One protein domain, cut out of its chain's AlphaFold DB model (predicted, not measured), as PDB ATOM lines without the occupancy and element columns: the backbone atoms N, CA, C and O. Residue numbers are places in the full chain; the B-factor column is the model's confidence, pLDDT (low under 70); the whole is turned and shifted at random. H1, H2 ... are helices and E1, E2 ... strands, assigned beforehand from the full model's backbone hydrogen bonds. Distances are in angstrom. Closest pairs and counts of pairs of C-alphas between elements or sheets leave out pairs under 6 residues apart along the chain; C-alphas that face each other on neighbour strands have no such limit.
ATOM      1  N   GLN A  24      32.982 -51.364 -30.889       97.75
ATOM      2  CA  GLN A  24      34.182 -52.178 -30.665       97.75
ATOM      3  C   GLN A  24      34.890 -52.552 -31.969       97.75
ATOM      4  O   GLN A  24      36.074 -52.880 -31.940       97.75
ATOM      5  N   SER A  25      34.178 -52.503 -33.095       97.50
ATOM      6  CA  SER A  25      34.697 -52.837 -34.419       97.50
ATOM      7  C   SER A  25      34.217 -51.797 -35.414       97.50
ATOM      8  O   SER A  25      33.016 -51.533 -35.485       97.50
ATOM      9  N   VAL A  26      35.140 -51.229 -36.181       96.94
ATOM     10  CA  VAL A  26      34.834 -50.329 -37.294       96.94
ATOM     11  C   VAL A  26      35.534 -50.836 -38.543       96.94
ATOM     12  O   VAL A  26      36.727 -51.131 -38.517       96.94
ATOM     13  N   HIS A  27      34.766 -50.917 -39.626       95.06
ATOM     14  CA  HIS A  27      35.226 -51.310 -40.950       95.06
ATOM     15  C   HIS A  27      34.785 -50.237 -41.942       95.06
ATOM     16  O   HIS A  27      33.594 -50.077 -42.205       95.06
ATOM     17  N   ILE A  28      35.748 -49.471 -42.444       92.31
ATOM     18  CA  ILE A  28      35.572 -48.524 -43.541       92.31
ATOM     19  C   ILE A  28      36.257 -49.166 -44.736       92.31
ATOM     20  O   ILE A  28      37.456 -49.000 -44.922       92.31
ATOM     21  N   ASP A  29      35.500 -49.945 -45.499       84.00
ATOM     22  CA  ASP A  29      36.000 -50.672 -46.661       84.00
ATOM     23  C   ASP A  29      35.345 -50.143 -47.940       84.00
ATOM     24  O   ASP A  29      34.239 -49.595 -47.923       84.00
ATOM     25  N   HIS A  30      36.016 -50.342 -49.070       72.44
ATOM     26  CA  HIS A  30      35.428 -50.137 -50.387       72.44
ATOM     27  C   HIS A  30      35.264 -51.494 -51.071       72.44
ATOM     28  O   HIS A  30      36.189 -52.298 -51.109       72.44
ATOM     29  N   GLY A  44      38.936 -29.303 -50.610       90.75
ATOM     30  CA  GLY A  44      37.900 -28.415 -50.089       90.75
ATOM     31  C   GLY A  44      36.889 -29.114 -49.180       90.75
ATOM     32  O   GLY A  44      37.237 -29.955 -48.348       90.75
ATOM     33  N   GLN A  45      35.619 -28.754 -49.357       90.44
ATOM     34  CA  GLN A  45      34.522 -29.178 -48.492       90.44
ATOM     35  C   GLN A  45      34.302 -30.701 -48.491       90.44
ATOM     36  O   GLN A  45      34.000 -31.273 -47.444       90.44
ATOM     37  N   ASP A  46      34.514 -31.385 -49.617       90.50
ATOM     38  CA  ASP A  46      34.376 -32.845 -49.682       90.50
ATOM     39  C   ASP A  46      35.427 -33.537 -48.806       90.50
ATOM     40  O   ASP A  46      35.125 -34.484 -48.074       90.50
ATOM     41  N   LYS A  47      36.662 -33.018 -48.811       92.06
ATOM     42  CA  LYS A  47      37.732 -33.513 -47.938       92.06
ATOM     43  C   LYS A  47      37.384 -33.294 -46.464       92.06
ATOM     44  O   LYS A  47      37.642 -34.172 -45.641       92.06
ATOM     45  N   GLU A  48      36.800 -32.151 -46.118       91.81
ATOM     46  CA  GLU A  48      36.369 -31.846 -44.748       91.81
ATOM     47  C   GLU A  48      35.260 -32.786 -44.268       91.81
ATOM     48  O   GLU A  48      35.348 -33.307 -43.154       91.81
ATOM     49  N   ILE A  49      34.268 -33.066 -45.120       93.19
ATOM     50  CA  ILE A  49      33.171 -33.995 -44.824       93.19
ATOM     51  C   ILE A  49      33.707 -35.407 -44.594       93.19
ATOM     52  O   ILE A  49      33.367 -36.029 -43.588       93.19
ATOM     53  N   ILE A  50      34.571 -35.906 -45.485       93.62
ATOM     54  CA  ILE A  50      35.159 -37.247 -45.362       93.62
ATOM     55  C   ILE A  50      35.976 -37.356 -44.070       93.62
ATOM     56  O   ILE A  50      35.775 -38.291 -43.296       93.62
ATOM     57  N   ASN A  51      36.839 -36.377 -43.781       95.56
ATOM     58  CA  ASN A  51      37.617 -36.362 -42.541       95.56
ATOM     59  C   ASN A  51      36.723 -36.291 -41.298       95.56
ATOM     60  O   ASN A  51      36.972 -36.980 -40.307       95.56
ATOM     61  N   GLY A  52      35.675 -35.467 -41.346       95.69
ATOM     62  CA  GLY A  52      34.675 -35.354 -40.293       95.69
ATOM     63  C   GLY A  52      33.997 -36.691 -40.020       95.69
ATOM     64  O   GLY A  52      34.004 -37.153 -38.879       95.69
ATOM     65  N   TYR A  53      33.497 -37.341 -41.071       95.69
ATOM     66  CA  TYR A  53      32.858 -38.651 -41.007       95.69
ATOM     67  C   TYR A  53      33.797 -39.715 -40.433       95.69
ATOM     68  O   TYR A  53      33.455 -40.338 -39.428       95.69
ATOM     69  N   ILE A  54      35.000 -39.872 -41.000       96.19
ATOM     70  CA  ILE A  54      35.989 -40.855 -40.531       96.19
ATOM     71  C   ILE A  54      36.277 -40.626 -39.044       96.19
ATOM     72  O   ILE A  54      36.140 -41.555 -38.252       96.19
ATOM     73  N   SER A  55      36.580 -39.382 -38.648       96.50
ATOM     74  CA  SER A  55      36.892 -39.047 -37.251       96.50
ATOM     75  C   SER A  55      35.733 -39.303 -36.284       96.50
ATOM     76  O   SER A  55      35.958 -39.595 -35.113       96.50
ATOM     77  N   ALA A  56      34.486 -39.167 -36.739       96.12
ATOM     78  CA  ALA A  56      33.309 -39.422 -35.922       96.12
ATOM     79  C   ALA A  56      33.086 -40.928 -35.736       96.12
ATOM     80  O   ALA A  56      32.864 -41.374 -34.611       96.12
ATOM     81  N   VAL A  57      33.209 -41.716 -36.806       96.62
ATOM     82  CA  VAL A  57      32.978 -43.168 -36.766       96.62
ATOM     83  C   VAL A  57      34.046 -43.887 -35.943       96.62
ATOM     84  O   VAL A  57      33.718 -44.764 -35.146       96.62
ATOM     85  N   ILE A  58      35.314 -43.487 -36.068       96.06
ATOM     86  CA  ILE A  58      36.426 -44.125 -35.344       96.06
ATOM     87  C   ILE A  58      36.638 -43.534 -33.941       96.06
ATOM     88  O   ILE A  58      37.623 -43.826 -33.282       96.06
ATOM     89  N   SER A  59      35.725 -42.699 -33.449       95.44
ATOM     90  CA  SER A  59      35.906 -41.959 -32.195       95.44
ATOM     91  C   SER A  59      35.744 -42.779 -30.912       95.44
ATOM     92  O   SER A  59      35.910 -42.223 -29.824       95.44
ATOM     93  N   SER A  60      35.358 -44.055 -30.991       95.94
ATOM     94  CA  SER A  60      35.085 -44.823 -29.778       95.94
ATOM     95  C   SER A  60      36.370 -45.160 -29.021       95.94
ATOM     96  O   SER A  60      37.253 -45.827 -29.567       95.94
ATOM     97  N   PRO A  61      36.445 -44.837 -27.717       93.31
ATOM     98  CA  PRO A  61      37.564 -45.253 -26.881       93.31
ATOM     99  C   PRO A  61      37.560 -46.764 -26.599       93.31
ATOM    100  O   PRO A  61      38.512 -47.263 -26.009       93.31
ATOM    101  N   LYS A  62      36.501 -47.500 -26.978       96.12
ATOM    102  CA  LYS A  62      36.331 -48.947 -26.748       96.12
ATOM    103  C   LYS A  62      36.712 -49.798 -27.965       96.12
ATOM    104  O   LYS A  62      36.527 -51.020 -27.919       96.12
ATOM    105  N   LEU A  63      37.236 -49.181 -29.028       97.12
ATOM    106  CA  LEU A  63      37.619 -49.890 -30.246       97.12
ATOM    107  C   LEU A  63      38.657 -50.973 -29.967       97.12
ATOM    108  O   LEU A  63      39.691 -50.744 -29.341       97.12
ATOM    109  N   LYS A  64      38.357 -52.162 -30.483       96.75
ATOM    110  CA  LYS A  64      39.223 -53.342 -30.499       96.75
ATOM    111  C   LYS A  64      39.697 -53.654 -31.912       96.75
ATOM    112  O   LYS A  64      40.817 -54.130 -32.066       96.75
ATOM    113  N   THR A  65      38.883 -53.345 -32.916       96.19
ATOM    114  CA  THR A  65      39.203 -53.578 -34.323       96.19
ATOM    115  C   THR A  65      38.945 -52.316 -35.128       96.19
ATOM    116  O   THR A  65      37.856 -51.742 -35.072       96.19
ATOM    117  N   LEU A  66      39.957 -51.899 -35.881       95.81
ATOM    118  CA  LEU A  66      39.890 -50.785 -36.808       95.81
ATOM    119  C   LEU A  66      40.419 -51.240 -38.165       95.81
ATOM    120  O   LEU A  66      41.616 -51.472 -38.315       95.81
ATOM    121  N   ASN A  67      39.522 -51.363 -39.138       94.94
ATOM    122  CA  ASN A  67      39.864 -51.577 -40.536       94.94
ATOM    123  C   ASN A  67      39.474 -50.336 -41.343       94.94
ATOM    124  O   ASN A  67      38.304 -49.961 -41.377       94.94
ATOM    125  N   ILE A  68      40.455 -49.700 -41.968       93.75
ATOM    126  CA  ILE A  68      40.290 -48.530 -42.820       93.75
ATOM    127  C   ILE A  68      40.959 -48.825 -44.161       93.75
ATOM    128  O   ILE A  68      42.172 -48.998 -44.231       93.75
ATOM    129  N   ASP A  69      40.185 -48.814 -45.233       90.94
ATOM    130  CA  ASP A  69      40.653 -48.948 -46.603       90.94
ATOM    131  C   ASP A  69      40.192 -47.750 -47.435       90.94
ATOM    132  O   ASP A  69      39.073 -47.703 -47.950       90.94
ATOM    133  N   LEU A  70      41.077 -46.759 -47.561       90.25
ATOM    134  CA  LEU A  70      40.826 -45.523 -48.307       90.25
ATOM    135  C   LEU A  70      41.445 -45.557 -49.701       90.25
ATOM    136  O   LEU A  70      41.590 -44.518 -50.345       90.25
ATOM    137  N   THR A  71      41.765 -46.749 -50.206       84.69
ATOM    138  CA  THR A  71      42.297 -46.929 -51.560       84.69
ATOM    139  C   THR A  71      41.367 -46.313 -52.606       84.69
ATOM    140  O   THR A  71      41.838 -45.729 -53.579       84.69
ATOM    141  N   CYS A  72      40.049 -46.351 -52.382       82.88
ATOM    142  CA  CYS A  72      39.055 -45.723 -53.253       82.88
ATOM    143  C   CYS A  72      39.064 -44.192 -53.238       82.88
ATOM    144  O   CYS A  72      38.380 -43.606 -54.075       82.88
ATOM    145  N   PHE A  73      39.793 -43.547 -52.323       85.69
ATOM    146  CA  PHE A  73      39.946 -42.092 -52.210       85.69
ATOM    147  C   PHE A  73      41.321 -41.588 -52.672       85.69
ATOM    148  O   PHE A  73      41.505 -40.379 -52.819       85.69
ATOM    149  N   GLY A  74      42.259 -42.499 -52.940       80.31
ATOM    150  CA  GLY A  74      43.548 -42.176 -53.543       80.31
ATOM    151  C   GLY A  74      43.445 -41.779 -55.018       80.31
ATOM    152  O   GLY A  74      42.384 -41.894 -55.645       80.31
ATOM    153  N   LEU A  75      44.560 -41.307 -55.572       79.44
ATOM    154  CA  LEU A  75      44.702 -41.095 -57.011       79.44
ATOM    155  C   LEU A  75      44.811 -42.447 -57.716       79.44
ATOM    156  O   LEU A  75      45.597 -43.290 -57.304       79.44
ATOM    157  N   HIS A  76      44.061 -42.636 -58.794       73.38
ATOM    158  CA  HIS A  76      44.129 -43.800 -59.679       73.38
ATOM    159  C   HIS A  76      44.139 -43.294 -61.114       73.38
ATOM    160  O   HIS A  76      43.175 -42.656 -61.544       73.38
ATOM    161  N   PHE A  77      45.225 -43.553 -61.837       62.72
ATOM    162  CA  PHE A  77      45.364 -43.194 -63.248       62.72
ATOM    163  C   PHE A  77      44.905 -44.362 -64.130       62.72
ATOM    164  O   PHE A  77      45.089 -45.524 -63.764       62.72
ATOM    165  N   GLU A  78      44.305 -44.069 -65.288       56.47
ATOM    166  CA  GLU A  78      43.907 -45.110 -66.245       56.47
ATOM    167  C   GLU A  78      45.109 -45.989 -66.629       56.47
ATOM    168  O   GLU A  78      46.183 -45.484 -66.952       56.47
ATOM    169  N   GLY A  79      44.936 -47.314 -66.568       52.97
ATOM    170  CA  GLY A  79      45.993 -48.287 -66.876       52.97
ATOM    171  C   GLY A  79      47.000 -48.546 -65.747       52.97
ATOM    172  O   GLY A  79      47.877 -49.392 -65.910       52.97
ATOM    173  N   GLY A  80      46.878 -47.874 -64.597       51.91
ATOM    174  CA  GLY A  80      47.703 -48.136 -63.419       51.91
ATOM    175  C   GLY A  80      47.088 -49.190 -62.498       51.91
ATOM    176  O   GLY A  80      45.954 -49.053 -62.053       51.91
ATOM    177  N   SER A  81      47.854 -50.226 -62.153       51.09
ATOM    178  CA  SER A  81      47.467 -51.237 -61.155       51.09
ATOM    179  C   SER A  81      47.602 -50.748 -59.704       51.09
ATOM    180  O   SER A  81      47.228 -51.466 -58.775       51.09
ATOM    181  N   ARG A  82      48.142 -49.539 -59.484       54.69
ATOM    182  CA  ARG A  82      48.452 -48.997 -58.157       54.69
ATOM    183  C   ARG A  82      47.839 -47.605 -57.954       54.69
ATOM    184  O   ARG A  82      47.928 -46.778 -58.864       54.69
ATOM    185  N   PRO A  83      47.294 -47.310 -56.757       57.03
ATOM    186  CA  PRO A  83      46.924 -45.951 -56.390       57.03
ATOM    187  C   PRO A  83      48.185 -45.082 -56.403       57.03
ATOM    188  O   PRO A  83      49.129 -45.362 -55.663       57.03
ATOM    189  N   GLY A  84      48.214 -44.054 -57.248       65.00
ATOM    190  CA  GLY A  84      49.351 -43.151 -57.427       65.00
ATOM    191  C   GLY A  84      49.626 -42.252 -56.220       65.00
ATOM    192  O   GLY A  84      50.740 -41.761 -56.073       65.00
ATOM    193  N   ASP A  85      48.642 -42.054 -55.335       75.94
ATOM    194  CA  ASP A  85      48.811 -41.335 -54.068       75.94
ATOM    195  C   ASP A  85      47.664 -41.684 -53.101       75.94
ATOM    196  O   ASP A  85      46.502 -41.711 -53.510       75.94
ATOM    197  N   GLY A  86      47.964 -42.000 -51.839       85.38
ATOM    198  CA  GLY A  86      46.956 -42.389 -50.840       85.38
ATOM    199  C   GLY A  86      46.088 -41.217 -50.362       85.38
ATOM    200  O   GLY A  86      46.407 -40.049 -50.586       85.38
ATOM    201  N   TYR A  87      44.992 -41.499 -49.653       91.81
ATOM    202  CA  TYR A  87      44.210 -40.449 -48.989       91.81
ATOM    203  C   TYR A  87      44.942 -39.915 -47.750       91.81
ATOM    204  O   TYR A  87      45.422 -40.693 -46.926       91.81
ATOM    205  N   HIS A  88      45.012 -38.590 -47.586       94.12
ATOM    206  CA  HIS A  88      45.650 -37.976 -46.414       94.12
ATOM    207  C   HIS A  88      44.764 -38.130 -45.174       94.12
ATOM    208  O   HIS A  88      43.824 -37.360 -44.983       94.12
ATOM    209  N   LEU A  89      45.061 -39.145 -44.358       94.81
ATOM    210  CA  LEU A  89      44.241 -39.558 -43.212       94.81
ATOM    211  C   LEU A  89      44.534 -38.746 -41.930       94.81
ATOM    212  O   LEU A  89      43.708 -38.705 -41.014       94.81
ATOM    213  N   GLY A  90      45.679 -38.065 -41.866       95.31
ATOM    214  CA  GLY A  90      46.150 -37.325 -40.690       95.31
ATOM    215  C   GLY A  90      45.128 -36.357 -40.075       95.31
ATOM    216  O   GLY A  90      44.886 -36.432 -38.866       95.31
ATOM    217  N   PRO A  91      44.429 -35.520 -40.869       95.31
ATOM    218  CA  PRO A  91      43.416 -34.596 -40.359       95.31
ATOM    219  C   PRO A  91      42.208 -35.263 -39.684       95.31
ATOM    220  O   PRO A  91      41.550 -34.631 -38.856       95.31
ATOM    221  N   ALA A  92      41.879 -36.510 -40.038       95.75
ATOM    222  CA  ALA A  92      40.838 -37.266 -39.345       95.75
ATOM    223  C   ALA A  92      41.367 -37.852 -38.028       95.75
ATOM    224  O   ALA A  92      40.692 -37.761 -37.002       95.75
ATOM    225  N   LEU A  93      42.587 -38.405 -38.042       95.06
ATOM    226  CA  LEU A  93      43.220 -39.010 -36.864       95.06
ATOM    227  C   LEU A  93      43.505 -37.991 -35.760       95.06
ATOM    228  O   LEU A  93      43.307 -38.303 -34.591       95.06
ATOM    229  N   SER A  94      43.891 -36.761 -36.110       93.75
ATOM    230  CA  SER A  94      44.183 -35.697 -35.134       93.75
ATOM    231  C   SER A  94      42.985 -35.304 -34.259       93.75
ATOM    232  O   SER A  94      43.158 -34.699 -33.204       93.75
ATOM    233  N   LYS A  95      41.766 -35.660 -34.680       92.19
ATOM    234  CA  LYS A  95      40.509 -35.409 -33.958       92.19
ATOM    235  C   LYS A  95      40.037 -36.607 -33.132       92.19
ATOM    236  O   LYS A  95      38.979 -36.530 -32.504       92.19
ATOM    237  N   CYS A  96      40.757 -37.724 -33.179       91.25
ATOM    238  CA  CYS A  96      40.360 -38.965 -32.528       91.25
ATOM    239  C   CYS A  96      41.016 -39.099 -31.150       91.25
ATOM    240  O   CYS A  96      42.149 -38.651 -30.959       91.25
ATOM    241  N   PRO A  97      40.329 -39.718 -30.175       91.12
ATOM    242  CA  PRO A  97      40.971 -40.088 -28.926       91.12
ATOM    243  C   PRO A  97      41.999 -41.211 -29.158       91.12
ATOM    244  O   PRO A  97      41.969 -41.878 -30.195       91.12
ATOM    245  N   PRO A  98      42.884 -41.470 -28.180       93.88
ATOM    246  CA  PRO A  98      43.717 -42.666 -28.180       93.88
ATOM    247  C   PRO A  98      42.884 -43.953 -28.278       93.88
ATOM    248  O   PRO A  98      41.729 -44.004 -27.850       93.88
ATOM    249  N   PHE A  99      43.518 -45.022 -28.757       95.12
ATOM    250  CA  PHE A  99      42.938 -46.350 -28.953       95.12
ATOM    251  C   PHE A  99      43.569 -47.378 -27.991       95.12
ATOM    252  O   PHE A  99      44.284 -48.291 -28.422       95.12
ATOM    253  N   PRO A 100      43.337 -47.269 -26.666       93.81
ATOM    254  CA  PRO A 100      44.051 -48.063 -25.662       93.81
ATOM    255  C   PRO A 100      43.723 -49.564 -25.697       93.81
ATOM    256  O   PRO A 100      44.508 -50.363 -25.193       93.81
ATOM    257  N   TYR A 101      42.583 -49.954 -26.277       94.31
ATOM    258  CA  TYR A 101      42.124 -51.348 -26.340       94.31
ATOM    259  C   TYR A 101      42.215 -51.968 -27.734       94.31
ATOM    260  O   TYR A 101      41.705 -53.076 -27.940       94.31
ATOM    261  N   LEU A 102      42.837 -51.268 -28.687       93.38
ATOM    262  CA  LEU A 102      42.936 -51.745 -30.055       93.38
ATOM    263  C   LEU A 102      43.777 -53.021 -30.099       93.38
ATOM    264  O   LEU A 102      44.885 -53.086 -29.567       93.38
ATOM    265  N   LYS A 103      43.214 -54.055 -30.713       91.94
ATOM    266  CA  LYS A 103      43.836 -55.364 -30.920       91.94
ATOM    267  C   LYS A 103      44.182 -55.584 -32.379       91.94
ATOM    268  O   LYS A 103      45.106 -56.335 -32.671       91.94
ATOM    269  N   GLU A 104      43.438 -54.959 -33.279       92.25
ATOM    270  CA  GLU A 104      43.553 -55.166 -34.712       92.25
ATOM    271  C   GLU A 104      43.506 -53.824 -35.415       92.25
ATOM    272  O   GLU A 104      42.533 -53.080 -35.284       92.25
ATOM    273  N   LEU A 105      44.567 -53.539 -36.158       93.31
ATOM    274  CA  LEU A 105      44.691 -52.348 -36.968       93.31
ATOM    275  C   LEU A 105      44.980 -52.757 -38.407       93.31
ATOM    276  O   LEU A 105      46.013 -53.363 -38.675       93.31
ATOM    277  N   ARG A 106      44.091 -52.392 -39.326       92.75
ATOM    278  CA  ARG A 106      44.329 -52.422 -40.766       92.75
ATOM    279  C   ARG A 106      44.108 -51.024 -41.321       92.75
ATOM    280  O   ARG A 106      43.027 -50.470 -41.157       92.75
ATOM    281  N   VAL A 107      45.124 -50.459 -41.962       92.75
ATOM    282  CA  VAL A 107      45.037 -49.169 -42.654       92.75
ATOM    283  C   VAL A 107      45.620 -49.324 -44.047       92.75
ATOM    284  O   VAL A 107      46.768 -49.739 -44.182       92.75
ATOM    285  N   CYS A 108      44.836 -48.996 -45.070       89.50
ATOM    286  CA  CYS A 108      45.213 -49.169 -46.467       89.50
ATOM    287  C   CYS A 108      44.923 -47.936 -47.309       89.50
ATOM    288  O   CYS A 108      43.891 -47.280 -47.138       89.50
ATOM    289  N   GLY A 109      45.806 -47.677 -48.275       87.38
ATOM    290  CA  GLY A 109      45.597 -46.636 -49.276       87.38
ATOM    291  C   GLY A 109      45.634 -45.232 -48.683       87.38
ATOM    292  O   GLY A 109      44.914 -44.348 -49.150       87.38
ATOM    293  N   VAL A 110      46.448 -45.023 -47.646       92.06
ATOM    294  CA  VAL A 110      46.563 -43.730 -46.965       92.06
ATOM    295  C   VAL A 110      47.950 -43.135 -47.116       92.06
ATOM    296  O   VAL A 110      48.932 -43.829 -47.382       92.06
ATOM    297  N   LYS A 111      48.027 -41.830 -46.888       93.25
ATOM    298  CA  LYS A 111      49.278 -41.115 -46.695       93.25
ATOM    299  C   LYS A 111      49.242 -40.306 -45.405       93.25
ATOM    300  O   LYS A 111      48.171 -39.840 -45.000       93.25
ATOM    301  N   LEU A 112      50.395 -40.202 -44.758       95.06
ATOM    302  CA  LEU A 112      50.596 -39.539 -43.470       95.06
ATOM    303  C   LEU A 112      51.970 -38.870 -43.448       95.06
ATOM    304  O   LEU A 112      52.906 -39.362 -44.075       95.06
ATOM    305  N   ASP A 113      52.116 -37.795 -42.688       95.31
ATOM    306  CA  ASP A 113      53.434 -37.321 -42.260       95.31
ATOM    307  C   ASP A 113      53.959 -38.162 -41.082       95.31
ATOM    308  O   ASP A 113      53.185 -38.779 -40.342       95.31
ATOM    309  N   GLN A 114      55.277 -38.148 -40.850       95.00
ATOM    310  CA  GLN A 114      55.902 -38.879 -39.739       95.00
ATOM    311  C   GLN A 114      55.263 -38.554 -38.392       95.00
ATOM    312  O   GLN A 114      54.943 -39.470 -37.640       95.00
ATOM    313  N   GLN A 115      55.015 -37.276 -38.093       96.06
ATOM    314  CA  GLN A 115      54.402 -36.893 -36.822       96.06
ATOM    315  C   GLN A 115      52.960 -37.402 -36.698       96.06
ATOM    316  O   GLN A 115      52.544 -37.812 -35.612       96.06
ATOM    317  N   GLU A 116      52.194 -37.396 -37.791       96.69
ATOM    318  CA  GLU A 116      50.815 -37.886 -37.803       96.69
ATOM    319  C   GLU A 116      50.784 -39.390 -37.532       96.69
ATOM    320  O   GLU A 116      50.036 -39.850 -36.665       96.69
ATOM    321  N   PHE A 117      51.641 -40.155 -38.218       95.75
ATOM    322  CA  PHE A 117      51.698 -41.597 -38.028       95.75
ATOM    323  C   PHE A 117      52.260 -41.964 -36.650       95.75
ATOM    324  O   PHE A 117      51.685 -42.794 -35.944       95.75
ATOM    325  N   PHE A 118      53.322 -41.292 -36.212       95.31
ATOM    326  CA  PHE A 118      53.898 -41.499 -34.887       95.31
ATOM    327  C   PHE A 118      52.859 -41.263 -33.786       95.31
ATOM    328  O   PHE A 118      52.659 -42.123 -32.933       95.31
ATOM    329  N   THR A 119      52.134 -40.140 -33.840       95.00
ATOM    330  CA  THR A 119      51.089 -39.810 -32.854       95.00
ATOM    331  C   THR A 119      49.967 -40.849 -32.867       95.00
ATOM    332  O   THR A 119      49.497 -41.270 -31.809       95.00
ATOM    333  N   PHE A 120      49.565 -41.303 -34.057       94.31
ATOM    334  CA  PHE A 120      48.554 -42.344 -34.199       94.31
ATOM    335  C   PHE A 120      48.981 -43.650 -33.522       94.31
ATOM    336  O   PHE A 120      48.256 -44.155 -32.666       94.31
ATOM    337  N   VAL A 121      50.174 -44.161 -33.838       92.44
ATOM    338  CA  VAL A 121      50.703 -45.398 -33.241       92.44
ATOM    339  C   VAL A 121      50.950 -45.227 -31.742       92.44
ATOM    340  O   VAL A 121      50.690 -46.140 -30.962       92.44
ATOM    341  N   GLN A 122      51.397 -44.051 -31.301       92.25
ATOM    342  CA  GLN A 122      51.616 -43.768 -29.885       92.25
ATOM    343  C   GLN A 122      50.309 -43.861 -29.089       92.25
ATOM    344  O   GLN A 122      50.325 -44.375 -27.968       92.25
ATOM    345  N   GLY A 123      49.201 -43.405 -29.685       91.69
ATOM    346  CA  GLY A 123      47.850 -43.512 -29.139       91.69
ATOM    347  C   GLY A 123      47.268 -44.929 -29.160       91.69
ATOM    348  O   GLY A 123      46.268 -45.170 -28.485       91.69
ATOM    349  N   VAL A 124      47.872 -45.875 -29.885       91.12
ATOM    350  CA  VAL A 124      47.492 -47.293 -29.844       91.12
ATOM    351  C   VAL A 124      48.080 -47.944 -28.590       91.12
ATOM    352  O   VAL A 124      49.278 -47.847 -28.308       91.12
ATOM    353  N   GLY A 125      47.217 -48.607 -27.817       84.31
ATOM    354  CA  GLY A 125      47.615 -49.300 -26.593       84.31
ATOM    355  C   GLY A 125      48.467 -50.551 -26.835       84.31
ATOM    356  O   GLY A 125      48.641 -51.023 -27.956       84.31
ATOM    357  N   HIS A 126      48.961 -51.152 -25.752       84.50
ATOM    358  CA  HIS A 126      49.818 -52.347 -25.800       84.50
ATOM    359  C   HIS A 126      49.077 -53.647 -26.155       84.50
ATOM    360  O   HIS A 126      49.677 -54.713 -26.139       84.50
ATOM    361  N   THR A 127      47.776 -53.593 -26.447       85.38
ATOM    362  CA  THR A 127      46.960 -54.773 -26.773       85.38
ATOM    363  C   THR A 127      46.982 -55.152 -28.250       85.38
ATOM    364  O   THR A 127      46.284 -56.099 -28.624       85.38
ATOM    365  N   LEU A 128      47.727 -54.418 -29.084       86.31
ATOM    366  CA  LEU A 128      47.787 -54.633 -30.524       86.31
ATOM    367  C   LEU A 128      48.373 -56.014 -30.831       86.31
ATOM    368  O   LEU A 128      49.496 -56.333 -30.456       86.31
ATOM    369  N   ARG A 129      47.587 -56.837 -31.520       84.31
ATOM    370  CA  ARG A 129      47.943 -58.207 -31.901       84.31
ATOM    371  C   ARG A 129      47.986 -58.401 -33.395       84.31
ATOM    372  O   ARG A 129      48.651 -59.324 -33.816       84.31
ATOM    373  N   ARG A 130      47.253 -57.612 -34.181       85.44
ATOM    374  CA  ARG A 130      47.265 -57.680 -35.645       85.44
ATOM    375  C   ARG A 130      47.510 -56.301 -36.220       85.44
ATOM    376  O   ARG A 130      46.838 -55.353 -35.816       85.44
ATOM    377  N   LEU A 131      48.441 -56.215 -37.160       88.44
ATOM    378  CA  LEU A 131      48.833 -54.969 -37.800       88.44
ATOM    379  C   LEU A 131      48.917 -55.168 -39.310       88.44
ATOM    380  O   LEU A 131      49.688 -55.985 -39.787       88.44
ATOM    381  N   TYR A 132      48.172 -54.389 -40.073       89.31
ATOM    382  CA  TYR A 132      48.387 -54.248 -41.502       89.31
ATOM    383  C   TYR A 132      48.447 -52.764 -41.841       89.31
ATOM    384  O   TYR A 132      47.491 -52.037 -41.570       89.31
ATOM    385  N   VAL A 133      49.547 -52.310 -42.432       90.19
ATOM    386  CA  VAL A 133      49.713 -50.910 -42.836       90.19
ATOM    387  C   VAL A 133      50.198 -50.822 -44.276       90.19
ATOM    388  O   VAL A 133      51.292 -51.271 -44.596       90.19
ATOM    389  N   ASP A 134      49.376 -50.236 -45.142       88.88
ATOM    390  CA  ASP A 134      49.753 -49.737 -46.466       88.88
ATOM    391  C   ASP A 134      49.661 -48.211 -46.434       88.88
ATOM    392  O   ASP A 134      48.578 -47.626 -46.562       88.88
ATOM    393  N   VAL A 135      50.809 -47.594 -46.144       90.50
ATOM    394  CA  VAL A 135      50.943 -46.175 -45.806       90.50
ATOM    395  C   VAL A 135      52.089 -45.579 -46.615       90.50
ATOM    396  O   VAL A 135      53.214 -46.079 -46.585       90.50
ATOM    397  N   LYS A 136      51.809 -44.461 -47.286       91.38
ATOM    398  CA  LYS A 136      52.837 -43.589 -47.857       91.38
ATOM    399  C   LYS A 136      53.214 -42.493 -46.864       91.38
ATOM    400  O   LYS A 136      52.361 -41.694 -46.474       91.38
ATOM    401  N   LEU A 137      54.484 -42.428 -46.488       91.75
ATOM    402  CA  LEU A 137      55.024 -41.331 -45.700       91.75
ATOM    403  C   LEU A 137      55.266 -40.129 -46.617       91.75
ATOM    404  O   LEU A 137      56.076 -40.203 -47.539       91.75
ATOM    405  N   GLN A 138      54.534 -39.036 -46.404       90.56
ATOM    406  CA  GLN A 138      54.679 -37.829 -47.225       90.56
ATOM    407  C   GLN A 138      55.954 -37.069 -46.869       90.56
ATOM    408  O   GLN A 138      56.687 -36.655 -47.761       90.56
ATOM    409  N   ASN A 139      56.214 -36.915 -45.571       89.12
ATOM    410  CA  ASN A 139      57.399 -36.260 -45.041       89.12
ATOM    411  C   ASN A 139      57.921 -37.012 -43.815       89.12
ATOM    412  O   ASN A 139      57.142 -37.398 -42.937       89.12
ATOM    413  N   GLY A 140      59.245 -37.136 -43.727       91.19
ATOM    414  CA  GLY A 140      59.948 -37.696 -42.576       91.19
ATOM    415  C   GLY A 140      60.551 -39.076 -42.831       91.19
ATOM    416  O   GLY A 140      60.821 -39.440 -43.972       91.19
ATOM    417  N   SER A 141      60.791 -39.799 -41.740       91.31
ATOM    418  CA  SER A 141      61.576 -41.033 -41.684       91.31
ATOM    419  C   SER A 141      60.784 -42.206 -41.109       91.31
ATOM    420  O   SER A 141      60.036 -42.050 -40.135       91.31
ATOM    421  N   TRP A 142      60.997 -43.397 -41.667       92.81
ATOM    422  CA  TRP A 142      60.453 -44.650 -41.140       92.81
ATOM    423  C   TRP A 142      61.139 -45.134 -39.859       92.81
ATOM    424  O   TRP A 142      60.533 -45.912 -39.119       92.81
ATOM    425  N   VAL A 143      62.356 -44.660 -39.563       92.69
ATOM    426  CA  VAL A 143      63.191 -45.144 -38.449       92.69
ATOM    427  C   VAL A 143      62.418 -45.127 -37.128       92.69
ATOM    428  O   VAL A 143      62.184 -46.182 -36.536       92.69
ATOM    429  N   SER A 144      61.942 -43.952 -36.702       92.31
ATOM    430  CA  SER A 144      61.284 -43.805 -35.397       92.31
ATOM    431  C   SER A 144      59.891 -44.439 -35.344       92.31
ATOM    432  O   SER A 144      59.416 -44.820 -34.274       92.31
ATOM    433  N   ILE A 145      59.219 -44.570 -36.492       94.19
ATOM    434  CA  ILE A 145      57.917 -45.238 -36.584       94.19
ATOM    435  C   ILE A 145      58.096 -46.740 -36.364       94.19
ATOM    436  O   ILE A 145      57.327 -47.344 -35.617       94.19
ATOM    437  N   LEU A 146      59.117 -47.345 -36.974       92.94
ATOM    438  CA  LEU A 146      59.396 -48.768 -36.805       92.94
ATOM    439  C   LEU A 146      59.894 -49.110 -35.407       92.94
ATOM    440  O   LEU A 146      59.494 -50.142 -34.879       92.94
ATOM    441  N   GLU A 147      60.704 -48.256 -34.785       92.12
ATOM    442  CA  GLU A 147      61.070 -48.402 -33.370       92.12
ATOM    443  C   GLU A 147      59.823 -48.422 -32.480       92.12
ATOM    444  O   GLU A 147      59.612 -49.365 -31.718       92.12
ATOM    445  N   LEU A 148      58.932 -47.442 -32.656       91.75
ATOM    446  CA  LEU A 148      57.691 -47.371 -31.894       91.75
ATOM    447  C   LEU A 148      56.789 -48.596 -32.132       91.75
ATOM    448  O   LEU A 148      56.212 -49.134 -31.185       91.75
ATOM    449  N   LEU A 149      56.656 -49.050 -33.382       90.69
ATOM    450  CA  LEU A 149      55.893 -50.255 -33.716       90.69
ATOM    451  C   LEU A 149      56.515 -51.507 -33.090       90.69
ATOM    452  O   LEU A 149      55.781 -52.328 -32.536       90.69
ATOM    453  N   ARG A 150      57.847 -51.637 -33.127       88.38
ATOM    454  CA  ARG A 150      58.578 -52.749 -32.509       88.38
ATOM    455  C   ARG A 150      58.303 -52.797 -31.013       88.38
ATOM    456  O   ARG A 150      57.898 -53.845 -30.524       88.38
ATOM    457  N   ASP A 151      58.399 -51.671 -30.310       87.00
ATOM    458  CA  ASP A 151      58.103 -51.587 -28.874       87.00
ATOM    459  C   ASP A 151      56.655 -51.979 -28.551       87.00
ATOM    460  O   ASP A 151      56.374 -52.672 -27.565       87.00
ATOM    461  N   ARG A 152      55.703 -51.547 -29.389       84.31
ATOM    462  CA  ARG A 152      54.278 -51.867 -29.215       84.31
ATOM    463  C   ARG A 152      53.991 -53.353 -29.403       84.31
ATOM    464  O   ARG A 152      53.182 -53.903 -28.657       84.31
ATOM    465  N   LEU A 153      54.660 -53.994 -30.354       80.69
ATOM    466  CA  LEU A 153      54.494 -55.416 -30.652       80.69
ATOM    467  C   LEU A 153      55.293 -56.308 -29.694       80.69
ATOM    468  O   LEU A 153      54.808 -57.366 -29.293       80.69
ATOM    469  N   ALA A 154      56.475 -55.865 -29.258       74.69
ATOM    470  CA  ALA A 154      57.348 -56.607 -28.355       74.69
ATOM    471  C   ALA A 154      56.694 -56.898 -27.000       74.69
ATOM    472  O   ALA A 154      56.856 -57.991 -26.454       74.69
ATOM    473  N   ALA A 155      55.852 -55.983 -26.512       64.56
ATOM    474  CA  ALA A 155      55.044 -56.175 -25.309       64.56
ATOM    475  C   ALA A 155      54.075 -57.379 -25.379       64.56
ATOM    476  O   ALA A 155      53.504 -57.760 -24.358       64.56
ATOM    477  N   GLN A 156      53.865 -57.973 -26.560       63.06
ATOM    478  CA  GLN A 156      52.968 -59.113 -26.787       63.06
ATOM    479  C   GLN A 156      53.709 -60.406 -27.201       63.06
ATOM    480  O   GLN A 156      53.076 -61.460 -27.306       63.06
ATOM    481  N   LEU A 157      55.037 -60.367 -27.396       55.19
ATOM    482  CA  LEU A 157      55.836 -61.476 -27.941       55.19
ATOM    483  C   LEU A 157      56.081 -62.714 -27.043       55.19
ATOM    484  O   LEU A 157      56.471 -63.727 -27.626       55.19
ATOM    485  N   PRO A 158      55.801 -62.778 -25.716       48.25
ATOM    486  CA  PRO A 158      55.964 -64.039 -24.972       48.25
ATOM    487  C   PRO A 158      55.025 -65.182 -25.408       48.25
ATOM    488  O   PRO A 158      55.099 -66.273 -24.848       48.25
ATOM    489  N   GLY A 159      54.125 -64.958 -26.374       47.03
ATOM    490  CA  GLY A 159      53.157 -65.957 -26.834       47.03
ATOM    491  C   GLY A 159      52.753 -65.864 -28.308       47.03
ATOM    492  O   GLY A 159      51.731 -66.443 -28.677       47.03
ATOM    493  N   ILE A 160      53.507 -65.155 -29.160       47.09
ATOM    494  CA  ILE A 160      53.231 -65.137 -30.606       47.09
ATOM    495  C   ILE A 160      53.747 -66.450 -31.206       47.09
ATOM    496  O   ILE A 160      54.903 -66.600 -31.598       47.09
ATOM    497  N   VAL A 161      52.857 -67.441 -31.225       41.88
ATOM    498  CA  VAL A 161      53.040 -68.704 -31.935       41.88
ATOM    499  C   VAL A 161      53.166 -68.389 -33.428       41.88
ATOM    500  O   VAL A 161      52.204 -67.964 -34.067       41.88
ATOM    501  N   LYS A 162      54.369 -68.599 -33.978       45.03
ATOM    502  CA  LYS A 162      54.684 -68.562 -35.415       45.03
ATOM    503  C   LYS A 162      53.938 -69.671 -36.172       45.03
ATOM    504  O   LYS A 162      54.569 -70.634 -36.577       45.03
ATOM    505  N   TRP A 163      52.625 -69.581 -36.372       34.69
ATOM    506  CA  TRP A 163      51.923 -70.483 -37.296       34.69
ATOM    507  C   TRP A 163      50.750 -69.778 -37.996       34.69
ATOM    508  O   TRP A 163      49.719 -69.524 -37.381       34.69
ATOM    509  N   GLY A 164      50.906 -69.526 -39.304       38.03
ATOM    510  CA  GLY A 164      49.810 -69.309 -40.265       38.03
ATOM    511  C   GLY A 164      49.421 -67.857 -40.589       38.03
ATOM    512  O   GLY A 164      48.689 -67.230 -39.834       38.03
ATOM    513  N   LEU A 165      49.846 -67.386 -41.774       44.09
ATOM    514  CA  LEU A 165      49.356 -66.226 -42.551       44.09
ATOM    515  C   LEU A 165      49.230 -64.881 -41.792       44.09
ATOM    516  O   LEU A 165      48.146 -64.411 -41.466       44.09
ATOM    517  N   TYR A 166      50.398 -64.260 -41.588       50.00
ATOM    518  CA  TYR A 166      50.672 -62.830 -41.364       50.00
ATOM    519  C   TYR A 166      49.772 -62.079 -40.370       50.00
ATOM    520  O   TYR A 166      48.882 -61.310 -40.718       50.00
ATOM    521  N   THR A 167      50.122 -62.215 -39.092       67.62
ATOM    522  CA  THR A 167      49.720 -61.312 -38.003       67.62
ATOM    523  C   THR A 167      50.137 -59.852 -38.253       67.62
ATOM    524  O   THR A 167      49.496 -58.930 -37.746       67.62
ATOM    525  N   ILE A 168      51.196 -59.647 -39.045       76.19
ATOM    526  CA  ILE A 168      51.745 -58.343 -39.418       76.19
ATOM    527  C   ILE A 168      51.924 -58.292 -40.939       76.19
ATOM    528  O   ILE A 168      52.490 -59.224 -41.503       76.19
ATOM    529  N   GLY A 169      51.470 -57.219 -41.587       81.44
ATOM    530  CA  GLY A 169      51.734 -56.925 -42.996       81.44
ATOM    531  C   GLY A 169      52.105 -55.458 -43.192       81.44
ATOM    532  O   GLY A 169      51.395 -54.569 -42.721       81.44
ATOM    533  N   LEU A 170      53.214 -55.199 -43.881       85.69
ATOM    534  CA  LEU A 170      53.709 -53.851 -44.148       85.69
ATOM    535  C   LEU A 170      53.795 -53.616 -45.660       85.69
ATOM    536  O   LEU A 170      54.328 -54.443 -46.395       85.69
ATOM    537  N   ARG A 171      53.265 -52.480 -46.110       86.38
ATOM    538  CA  ARG A 171      53.486 -51.887 -47.430       86.38
ATOM    539  C   ARG A 171      53.855 -50.424 -47.220       86.38
ATOM    540  O   ARG A 171      53.004 -49.535 -47.245       86.38
ATOM    541  N   LEU A 172      55.123 -50.199 -46.918       87.69
ATOM    542  CA  LEU A 172      55.687 -48.893 -46.614       87.69
ATOM    543  C   LEU A 172      56.114 -48.214 -47.920       87.69
ATOM    544  O   LEU A 172      56.695 -48.857 -48.793       87.69
ATOM    545  N   LYS A 173      55.809 -46.923 -48.067       88.00
ATOM    546  CA  LYS A 173      56.176 -46.095 -49.232       88.00
ATOM    547  C   LYS A 173      56.605 -44.706 -48.770       88.00
ATOM    548  O   LYS A 173      56.198 -44.279 -47.689       88.00
ATOM    549  N   GLY A 174      57.338 -43.969 -49.601       86.81
ATOM    550  CA  GLY A 174      57.808 -42.621 -49.271       86.81
ATOM    551  C   GLY A 174      58.790 -42.590 -48.092       86.81
ATOM    552  O   GLY A 174      59.231 -43.634 -47.603       86.81
ATOM    553  N   GLY A 175      59.141 -41.389 -47.630       87.38
ATOM    554  CA  GLY A 175      60.257 -41.200 -46.696       87.38
ATOM    555  C   GLY A 175      61.586 -41.564 -47.362       87.38
ATOM    556  O   GLY A 175      61.920 -41.019 -48.412       87.38
ATOM    557  N   GLU A 176      62.323 -42.509 -46.781       87.00
ATOM    558  CA  GLU A 176      63.550 -43.067 -47.362       87.00
ATOM    559  C   GLU A 176      63.293 -44.039 -48.522       87.00
ATOM    560  O   GLU A 176      64.222 -44.369 -49.257       87.00
ATOM    561  N   ILE A 177      62.055 -44.519 -48.684       80.31
ATOM    562  CA  ILE A 177      61.682 -45.441 -49.760       80.31
ATOM    563  C   ILE A 177      61.424 -44.606 -51.016       80.31
ATOM    564  O   ILE A 177      60.487 -43.799 -51.008       80.31
ATOM    565  N   PRO A 178      62.212 -44.780 -52.095       69.88
ATOM    566  CA  PRO A 178      61.984 -44.057 -53.335       69.88
ATOM    567  C   PRO A 178      60.568 -44.324 -53.834       69.88
ATOM    568  O   PRO A 178      60.129 -45.475 -53.866       69.88
ATOM    569  N   ASP A 179      59.861 -43.276 -54.254       66.06
ATOM    570  CA  ASP A 179      58.629 -43.470 -55.006       66.06
ATOM    571  C   ASP A 179      58.994 -44.278 -56.254       66.06
ATOM    572  O   ASP A 179      59.768 -43.816 -57.099       66.06
ATOM    573  N   ALA A 180      58.457 -45.494 -56.365       54.91
ATOM    574  CA  ALA A 180      58.509 -46.244 -57.603       54.91
ATOM    575  C   ALA A 180      57.746 -45.428 -58.652       54.91
ATOM    576  O   ALA A 180      56.525 -45.526 -58.791       54.91
ATOM    577  N   GLY A 181      58.466 -44.565 -59.373       46.62
ATOM    578  CA  GLY A 181      57.962 -43.949 -60.587       46.62
ATOM    579  C   GLY A 181      57.420 -45.051 -61.491       46.62
ATOM    580  O   GLY A 181      57.898 -46.187 -61.448       46.62
ATOM    581  N   GLU A 190      60.833 -55.414 -56.840       50.75
ATOM    582  CA  GLU A 190      61.730 -56.160 -55.954       50.75
ATOM    583  C   GLU A 190      62.267 -55.295 -54.804       50.75
ATOM    584  O   GLU A 190      62.397 -55.785 -53.688       50.75
ATOM    585  N   SER A 191      62.512 -53.995 -55.016       60.28
ATOM    586  CA  SER A 191      63.064 -53.128 -53.964       60.28
ATOM    587  C   SER A 191      62.063 -52.812 -52.850       60.28
ATOM    588  O   SER A 191      62.442 -52.821 -51.681       60.28
ATOM    589  N   GLU A 192      60.792 -52.553 -53.182       64.75
ATOM    590  CA  GLU A 192      59.760 -52.295 -52.165       64.75
ATOM    591  C   GLU A 192      59.463 -53.556 -51.347       64.75
ATOM    592  O   GLU A 192      59.369 -53.486 -50.122       64.75
ATOM    593  N   ASP A 193      59.339 -54.713 -52.003       68.94
ATOM    594  CA  ASP A 193      59.055 -55.976 -51.320       68.94
ATOM    595  C   ASP A 193      60.213 -56.380 -50.394       68.94
ATOM    596  O   ASP A 193      59.969 -56.754 -49.247       68.94
ATOM    597  N   VAL A 194      61.468 -56.208 -50.826       71.44
ATOM    598  CA  VAL A 194      62.655 -56.451 -49.986       71.44
ATOM    599  C   VAL A 194      62.680 -55.529 -48.763       71.44
ATOM    600  O   VAL A 194      62.896 -56.001 -47.646       71.44
ATOM    601  N   ILE A 195      62.405 -54.230 -48.932       77.81
ATOM    602  CA  ILE A 195      62.346 -53.284 -47.806       77.81
ATOM    603  C   ILE A 195      61.231 -53.671 -46.824       77.81
ATOM    604  O   ILE A 195      61.446 -53.676 -45.611       77.81
ATOM    605  N   ASN A 196      60.050 -54.031 -47.331       80.31
ATOM    606  CA  ASN A 196      58.926 -54.448 -46.495       80.31
ATOM    607  C   ASN A 196      59.233 -55.738 -45.721       80.31
ATOM    608  O   ASN A 196      58.868 -55.840 -44.549       80.31
ATOM    609  N   VAL A 197      59.940 -56.695 -46.333       80.69
ATOM    610  CA  VAL A 197      60.417 -57.911 -45.657       80.69
ATOM    611  C   VAL A 197      61.414 -57.571 -44.551       80.69
ATOM    612  O   VAL A 197      61.193 -57.975 -43.412       80.69
ATOM    613  N   GLY A 198      62.434 -56.755 -44.832       82.75
ATOM    614  CA  GLY A 198      63.406 -56.338 -43.817       82.75
ATOM    615  C   GLY A 198      62.762 -55.590 -42.641       82.75
ATOM    616  O   GLY A 198      63.106 -55.823 -41.483       82.75
ATOM    617  N   ALA A 199      61.777 -54.729 -42.914       86.69
ATOM    618  CA  ALA A 199      61.013 -54.045 -41.875       86.69
ATOM    619  C   ALA A 199      60.203 -55.028 -41.014       86.69
ATOM    620  O   ALA A 199      60.168 -54.889 -39.791       86.69
ATOM    621  N   MET A 200      59.578 -56.041 -41.623       84.94
ATOM    622  CA  MET A 200      58.888 -57.096 -40.878       84.94
ATOM    623  C   MET A 200      59.864 -57.898 -40.011       84.94
ATOM    624  O   MET A 200      59.592 -58.086 -38.826       84.94
ATOM    625  N   ASP A 201      61.005 -58.315 -40.558       83.75
ATOM    626  CA  ASP A 201      62.043 -59.043 -39.822       83.75
ATOM    627  C   ASP A 201      62.534 -58.253 -38.603       83.75
ATOM    628  O   ASP A 201      62.670 -58.813 -37.511       83.75
ATOM    629  N   TYR A 202      62.708 -56.937 -38.748       86.81
ATOM    630  CA  TYR A 202      63.039 -56.040 -37.641       86.81
ATOM    631  C   TYR A 202      61.939 -55.998 -36.569       86.81
ATOM    632  O   TYR A 202      62.222 -56.165 -35.379       86.81
ATOM    633  N   LEU A 203      60.666 -55.846 -36.963       86.12
ATOM    634  CA  LEU A 203      59.537 -55.855 -36.020       86.12
ATOM    635  C   LEU A 203      59.400 -57.192 -35.275       86.12
ATOM    636  O   LEU A 203      59.000 -57.207 -34.110       86.12
ATOM    637  N   PHE A 204      59.746 -58.306 -35.923       80.31
ATOM    638  CA  PHE A 204      59.748 -59.637 -35.314       80.31
ATOM    639  C   PHE A 204      61.012 -59.947 -34.502       80.31
ATOM    640  O   PHE A 204      61.083 -61.011 -33.884       80.31
ATOM    641  N   GLY A 205      61.998 -59.046 -34.486       81.56
ATOM    642  CA  GLY A 205      63.285 -59.264 -33.828       81.56
ATOM    643  C   GLY A 205      64.125 -60.369 -34.470       81.56
ATOM    644  O   GLY A 205      64.958 -60.961 -33.792       81.56
TER     645      GLY A 205
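What this domain is: This is residues 24 to 30, 44 to 181 and 190 to 205 of the 229 residues of an uncharacterized protein of Podospora anserina (strain S / ATCC MYA-4624 / DSM 980 / FGSC 10383) (UniProt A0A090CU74). A twisted sheet of five parallel strands, E1 to E5, makes a wall; H3 packs on one of its faces, with H2 and H4 to either side of H3. H5 packs on the edge strand E5 with its residues 192 to 203, and H1 only grazes the sheet with its residues 54 to 57. The 161 printed residues hold five helices and five strands in strict alternation, E1 H1 E2 H2 E3 H3 E4 H4 E5 H5, with sheet order E1 E2 E3 E4 E5; the class is mixed. The whole is compact and rounded, with a radius of gyration of the C-alphas of 15.4 A and spans of 47 by 39 by 28 A.

How they stand to each other: E1, residues 25 to 28, is an edge strand parallel to E2, residues 65 to 69; N 28 and O 67 are 2.8 A apart. E2 is parallel to E3, residues 104 to 112, with N 68 and O 106 2.8 A apart. E3 bends by 94 degrees at residue 109 and is parallel to E4, residues 130 to 137, with N 134 and O 107 2.8 A apart. E4 bends by 54 degrees at residue 134 and is parallel to the other edge strand, E5, residues 168 to 174, with N 171 and O 133 2.8 A apart. Residues 87 to 88 pair in parallel with residues 110 to 111 of E3. H1, residues 44 to 57, only just grazes the sheet, with 5 pairs of C-alphas within 10 A; its residues 51 to 55 alone touch H2, residues 90 to 93, where the C-alphas of Asn 51 and Ala 92 are closest at 4.6 A. H2 only just grazes the sheet, also with 5 such pairs, and touches H3, residues 114 to 123, closest at C-alphas 90 and 116, 5.5 A. H3 is on the sheet at a height of 7.2 A and over none of its strands; H3 and the sheet E1 E2 E3 E4 E5 are two layers, a helix on one face of a sheet. H3 touches residues 144 to 149 alone of H4, residues 143 to 154, closest at C-alphas 118 and 145, 5.7 A, at a shallow tilt of 15 degrees, the same way. H4 is only just not on the sheet, with 4 pairs within 10 A. H5, residues 190 to 203, is on the sheet; its closest C-alphas to E5 are Asn 196 and Leu 170, 5.8 A. Its residues 199 to 203 alone touch H4, closest at C-alphas 203 and 150, 4.8 A, at a steep tilt of 48 degrees, the same way. E2 H2 E3, E3 H3 E4 and E4 H4 E5 are strand-helix-strand units, parallel neighbour strands joined through a helix, each with a right-handed crossover. In H1, H3, H4 and H5 every O i to N i+4 pair is within hydrogen-bond range; H2 is too short for one.

Where its parts are: E1 begins at C-alpha 25, (34.697, -52.837, -34.419). H1 is 20.5 A long, E3 19.2 A, E4 20.7 A, H4 16.4 A and E5 19.5 A. H5, 20.1 A, ends at C-alpha 203, (59.537, -55.855, -36.020).

The domain as a whole: The C-alphas farthest apart, those of Gln 45 and Pro 158, are 47.2 A apart. Residues 31 to 43 and 182 to 189 are not printed, with C-alpha gaps of 21.9 A and 13.6 A. The links E2 to H2 and H4 to E5 are long. The mean pLDDT of the printed part is 83.5; residues 77 to 84, 155 to 167, 178 to 181 and 190 to 193 are under 70.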